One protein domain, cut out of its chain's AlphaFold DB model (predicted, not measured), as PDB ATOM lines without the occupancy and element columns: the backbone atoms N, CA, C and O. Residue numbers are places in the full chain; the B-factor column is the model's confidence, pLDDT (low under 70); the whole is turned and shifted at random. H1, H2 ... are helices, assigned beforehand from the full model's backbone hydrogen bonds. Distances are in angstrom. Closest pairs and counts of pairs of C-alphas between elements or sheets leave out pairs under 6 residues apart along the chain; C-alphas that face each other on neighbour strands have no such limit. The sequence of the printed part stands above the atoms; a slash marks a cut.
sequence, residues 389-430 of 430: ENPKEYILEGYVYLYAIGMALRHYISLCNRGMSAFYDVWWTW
ATOM      1  N   GLU A 389      -7.990 -25.420 -44.102       58.34
ATOM      2  CA  GLU A 389      -8.635 -24.107 -43.874       58.34
ATOM      3  C   GLU A 389      -7.780 -23.028 -43.187       58.34
ATOM      4  O   GLU A 389      -8.109 -21.853 -43.322       58.34
ATOM      5  N   ASN A 390      -6.646 -23.352 -42.546       68.94
ATOM      6  CA  ASN A 390      -5.840 -22.351 -41.830       68.94
ATOM      7  C   ASN A 390      -4.350 -22.353 -42.223       68.94
ATOM      8  O   ASN A 390      -3.585 -23.190 -41.737       68.94
ATOM      9  N   PRO A 391      -3.866 -21.358 -42.998       77.81
ATOM     10  CA  PRO A 391      -2.448 -21.273 -43.369       77.81
ATOM     11  C   PRO A 391      -1.520 -21.082 -42.157       77.81
ATOM     12  O   PRO A 391      -0.356 -21.466 -42.197       77.81
ATOM     13  N   LYS A 392      -2.029 -20.517 -41.053       79.19
ATOM     14  CA  LYS A 392      -1.260 -20.288 -39.818       79.19
ATOM     15  C   LYS A 392      -0.955 -21.586 -39.066       79.19
ATOM     16  O   LYS A 392       0.151 -21.741 -38.561       79.19
ATOM     17  N   GLU A 393      -1.915 -22.507 -39.007       77.75
ATOM     18  CA  GLU A 393      -1.740 -23.808 -38.346       77.75
ATOM     19  C   GLU A 393      -0.745 -24.673 -39.123       77.75
ATOM     20  O   GLU A 393       0.154 -25.243 -38.516       77.75
ATOM     21  N   TYR A 394      -0.796 -24.642 -40.458       82.56
ATOM     22  CA  TYR A 394       0.169 -25.342 -41.311       82.56
ATOM     23  C   TYR A 394       1.620 -24.871 -41.099       82.56
ATOM     24  O   TYR A 394       2.538 -25.686 -41.029       82.56
ATOM     25  N   ILE A 395       1.845 -23.559 -40.956       86.44
ATOM     26  CA  ILE A 395       3.185 -23.009 -40.676       86.44
ATOM     27  C   ILE A 395       3.683 -23.456 -39.293       86.44
ATOM     28  O   ILE A 395       4.850 -23.822 -39.147       86.44
ATOM     29  N   LEU A 396       2.805 -23.444 -38.284       87.12
ATOM     30  CA  LEU A 396       3.132 -23.886 -36.925       87.12
ATOM     31  C   LEU A 396       3.453 -25.388 -36.891       87.12
ATOM     32  O   LEU A 396       4.463 -25.775 -36.308       87.12
ATOM     33  N   GLU A 397       2.655 -26.224 -37.559       86.31
ATOM     34  CA  GLU A 397       2.922 -27.659 -37.710       86.31
ATOM     35  C   GLU A 397       4.242 -27.914 -38.450       86.31
ATOM     36  O   GLU A 397       5.064 -28.707 -37.990       86.31
ATOM     37  N   GLY A 398       4.505 -27.187 -39.541       90.00
ATOM     38  CA  GLY A 398       5.771 -27.256 -40.273       90.00
ATOM     39  C   GLY A 398       6.988 -26.934 -39.397       90.00
ATOM     40  O   GLY A 398       7.988 -27.653 -39.445       90.00
ATOM     41  N   TYR A 399       6.894 -25.910 -38.542       91.38
ATOM     42  CA  TYR A 399       7.936 -25.595 -37.558       91.38
ATOM     43  C   TYR A 399       8.159 -26.745 -36.565       91.38
ATOM     44  O   TYR A 399       9.305 -27.099 -36.290       91.38
ATOM     45  N   VAL A 400       7.085 -27.358 -36.052       92.00
ATOM     46  CA  VAL A 400       7.176 -28.504 -35.128       92.00
ATOM     47  C   VAL A 400       7.905 -29.680 -35.777       92.00
ATOM     48  O   VAL A 400       8.799 -30.254 -35.152       92.00
ATOM     49  N   TYR A 401       7.590 -30.012 -37.032       92.44
ATOM     50  CA  TYR A 401       8.291 -31.074 -37.761       92.44
ATOM     51  C   TYR A 401       9.770 -30.748 -37.987       92.44
ATOM     52  O   TYR A 401      10.624 -31.604 -37.761       92.44
ATOM     53  N   LEU A 402      10.090 -29.509 -38.375       92.75
ATOM     54  CA  LEU A 402      11.477 -29.077 -38.553       92.75
ATOM     55  C   LEU A 402      12.272 -29.181 -37.243       92.75
ATOM     56  O   LEU A 402      13.393 -29.692 -37.234       92.75
ATOM     57  N   TYR A 403      11.680 -28.748 -36.128       93.31
ATOM     58  CA  TYR A 403      12.297 -28.841 -34.808       93.31
ATOM     59  C   TYR A 403      12.505 -30.305 -34.382       93.31
ATOM     60  O   TYR A 403      13.573 -30.656 -33.880       93.31
ATOM     61  N   ALA A 404      11.534 -31.186 -34.648       93.19
ATOM     62  CA  ALA A 404      11.652 -32.620 -34.382       93.19
ATOM     63  C   ALA A 404      12.788 -33.279 -35.183       93.19
ATOM     64  O   ALA A 404      13.564 -34.053 -34.620       93.19
ATOM     65  N   ILE A 405      12.944 -32.927 -36.464       94.50
ATOM     66  CA  ILE A 405      14.072 -33.382 -37.292       94.50
ATOM     67  C   ILE A 405      15.401 -32.872 -36.717       94.50
ATOM     68  O   ILE A 405      16.362 -33.634 -36.623       94.50
ATOM     69  N   GLY A 406      15.453 -31.611 -36.275       92.94
ATOM     70  CA  GLY A 406      16.630 -31.041 -35.617       92.94
ATOM     71  C   GLY A 406      17.022 -31.786 -34.336       92.94
ATOM     72  O   GLY A 406      18.197 -32.104 -34.143       92.94
ATOM     73  N   MET A 407      16.047 -32.135 -33.490       91.69
ATOM     74  CA  MET A 407      16.281 -32.963 -32.301       91.69
ATOM     75  C   MET A 407      16.812 -34.351 -32.675       91.69
ATOM     76  O   MET A 407      17.804 -34.795 -32.099       91.69
ATOM     77  N   ALA A 408      16.209 -35.013 -33.668       92.88
ATOM     78  CA  ALA A 408      16.655 -36.326 -34.132       92.88
ATOM     79  C   ALA A 408      18.099 -36.290 -34.664       92.88
ATOM     80  O   ALA A 408      18.916 -37.137 -34.300       92.88
ATOM     81  N   LEU A 409      18.444 -35.268 -35.456       93.94
ATOM     82  CA  LEU A 409      19.801 -35.074 -35.965       93.94
ATOM     83  C   LEU A 409      20.806 -34.844 -34.829       93.94
ATOM     84  O   LEU A 409      21.885 -35.432 -34.828       93.94
ATOM     85  N   ARG A 410      20.453 -34.033 -33.825       90.56
ATOM     86  CA  ARG A 410      21.305 -33.806 -32.649       90.56
ATOM     87  C   ARG A 410      21.528 -35.090 -31.849       90.56
ATOM     88  O   ARG A 410      22.658 -35.358 -31.436       90.56
ATOM     89  N   HIS A 411      20.478 -35.883 -31.641       90.44
ATOM     90  CA  HIS A 411      20.587 -37.193 -30.997       90.44
ATOM     91  C   HIS A 411      21.515 -38.124 -31.788       90.44
ATOM     92  O   HIS A 411      22.393 -38.747 -31.192       90.44
ATOM     93  N   TYR A 412      21.393 -38.144 -33.117       91.69
ATOM     94  CA  TYR A 412      22.263 -38.926 -33.995       91.69
ATOM     95  C   TYR A 412      23.736 -38.488 -33.914       91.69
ATOM     96  O   TYR A 412      24.610 -39.322 -33.699       91.69
ATOM     97  N   ILE A 413      24.023 -37.184 -33.986       90.50
ATOM     98  CA  ILE A 413      25.393 -36.657 -33.849       90.50
ATOM     99  C   ILE A 413      25.983 -37.022 -32.476       90.50
ATOM    100  O   ILE A 413      27.137 -37.438 -32.381       90.50
ATOM    101  N   SER A 414      25.194 -36.908 -31.403       86.81
ATOM    102  CA  SER A 414      25.620 -37.290 -30.050       86.81
ATOM    103  C   SER A 414      25.954 -38.784 -29.949       86.81
ATOM    104  O   SER A 414      26.965 -39.146 -29.343       86.81
ATOM    105  N   LEU A 415      25.149 -39.643 -30.584       88.56
ATOM    106  CA  LEU A 415      25.398 -41.082 -30.675       88.56
ATOM    107  C   LEU A 415      26.701 -41.381 -31.431       88.56
ATOM    108  O   LEU A 415      27.514 -42.168 -30.946       88.56
ATOM    109  N   CYS A 416      26.935 -40.721 -32.571       87.75
ATOM    110  CA  CYS A 416      28.168 -40.870 -33.350       87.75
ATOM    111  C   CYS A 416      29.413 -40.432 -32.566       87.75
ATOM    112  O   CYS A 416      30.425 -41.126 -32.596       87.75
ATOM    113  N   ASN A 417      29.334 -39.317 -31.834       82.00
ATOM    114  CA  ASN A 417      30.481 -38.764 -31.111       82.00
ATOM    115  C   ASN A 417      30.825 -39.535 -29.827       82.00
ATOM    116  O   ASN A 417      31.995 -39.629 -29.467       82.00
ATOM    117  N   ARG A 418      29.822 -40.053 -29.104       77.38
ATOM    118  CA  ARG A 418      30.027 -40.757 -27.822       77.38
ATOM    119  C   ARG A 418      30.183 -42.269 -27.980       77.38
ATOM    120  O   ARG A 418      30.774 -42.910 -27.116       77.38
ATOM    121  N   GLY A 419      29.652 -42.839 -29.059       83.56
ATOM    122  CA  GLY A 419      29.527 -44.280 -29.236       83.56
ATOM    123  C   GLY A 419      28.329 -44.868 -28.482       83.56
ATOM    124  O   GLY A 419      27.773 -44.268 -27.562       83.56
ATOM    125  N   MET A 420      27.929 -46.077 -28.879       83.31
ATOM    126  CA  MET A 420      26.664 -46.686 -28.449       83.31
ATOM    127  C   MET A 420      26.607 -46.975 -26.941       83.31
ATOM    128  O   MET A 420      25.611 -46.665 -26.299       83.31
ATOM    129  N   SER A 421      27.689 -47.500 -26.354       79.25
ATOM    130  CA  SER A 421      27.730 -47.815 -24.916       79.25
ATOM    131  C   SER A 421      27.595 -46.560 -24.049       79.25
ATOM    132  O   SER A 421      26.733 -46.501 -23.181       79.25
ATOM    133  N   ALA A 422      28.407 -45.531 -24.305       77.81
ATOM    134  CA  ALA A 422      28.406 -44.314 -23.495       77.81
ATOM    135  C   ALA A 422      27.152 -43.451 -23.713       77.81
ATOM    136  O   ALA A 422      26.801 -42.637 -22.858       77.81
ATOM    137  N   PHE A 423      26.479 -43.603 -24.858       82.94
ATOM    138  CA  PHE A 423      25.225 -42.908 -25.133       82.94
ATOM    139  C   PHE A 423      24.073 -43.437 -24.268       82.94
ATOM    140  O   PHE A 423      23.323 -42.625 -23.729       82.94
ATOM    141  N   TYR A 424      23.956 -44.758 -24.098       86.81
ATOM    142  CA  TYR A 424      22.877 -45.392 -23.322       86.81
ATOM    143  C   TYR A 424      23.154 -45.522 -21.817       86.81
ATOM    144  O   TYR A 424      22.241 -45.834 -21.055       86.81
ATOM    145  N   ASP A 425      24.369 -45.211 -21.362       82.56
ATOM    146  CA  ASP A 425      24.717 -45.129 -19.931       82.56
ATOM    147  C   ASP A 425      23.880 -44.089 -19.156       82.56
ATOM    148  O   ASP A 425      23.821 -44.091 -17.924       82.56
ATOM    149  N   VAL A 426      23.240 -43.167 -19.871       84.06
ATOM    150  CA  VAL A 426      22.495 -42.038 -19.331       84.06
ATOM    151  C   VAL A 426      21.003 -42.265 -19.550       84.06
ATOM    152  O   VAL A 426      20.583 -42.460 -20.673       84.06
ATOM    153  N   TRP A 427      20.166 -42.216 -18.514       86.81
ATOM    154  CA  TRP A 427      18.752 -42.602 -18.660       86.81
ATOM    155  C   TRP A 427      17.902 -41.629 -19.498       86.81
ATOM    156  O   TRP A 427      16.943 -42.056 -20.120       86.81
ATOM    157  N   TRP A 428      18.233 -40.334 -19.542       84.88
ATOM    158  CA  TRP A 428      17.451 -39.330 -20.286       84.88
ATOM    159  C   TRP A 428      17.776 -39.268 -21.787       84.88
ATOM    160  O   TRP A 428      17.221 -38.436 -22.500       84.88
ATOM    161  N   THR A 429      18.734 -40.070 -22.260       82.62
ATOM    162  CA  THR A 429      19.029 -40.221 -23.694       82.62
ATOM    163  C   THR A 429      18.258 -41.375 -24.336       82.62
ATOM    164  O   THR A 429      18.285 -41.477 -25.565       82.62
ATOM    165  N   TRP A 430      17.605 -42.212 -23.519       77.12
ATOM    166  CA  TRP A 430      16.614 -43.206 -23.934       77.12
ATOM    167  C   TRP A 430      15.343 -42.494 -24.387       77.12
ATOM    168  O   TRP A 430      14.799 -42.919 -25.431       77.12
TER     169      TRP A 430
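This is residues 389 to 430 of the 430 residues of the protein "Transient-receptor-potential-like protein" of Ascaris suum (UniProt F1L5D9). What shape is this? One long helix, H1, makes the length of a rod, and at its far end H2 and residues 425 to 430 fold back as a small hook. What is printed? There are 42 residues with two named helices, H1 then H2, and no named strand: the class is all helix. How spread out is it? It is extended, with a radius of gyration of the C-alphas of 15.1 A and spans of 47 by 17 by 7 A.

How near do the helices come? H1, residues 391 to 418, and H2, residues 420 to 424, are close but not clearly touching; their closest C-alphas, of Leu 415 and Phe 423, are 5.8 A apart. Are their backbones helical? In both, every O i to N i+4 pair is within hydrogen-bond range.

Where does H1 run? It goes 40.9 A from C-alpha 391 at (-2.448, -21.273, -43.369) to C-alpha 418. Where does H2 end? At C-alpha 424, (22.877, -45.392, -23.322).

How large is it? The farthest C-alphas, of Glu 389 and Ser 421, are 47.4 A apart. Any cut, long link or weak place? The printed part has no cut, the link from H1 to H2 is tight, and residues 389 to 390 are under pLDDT 70.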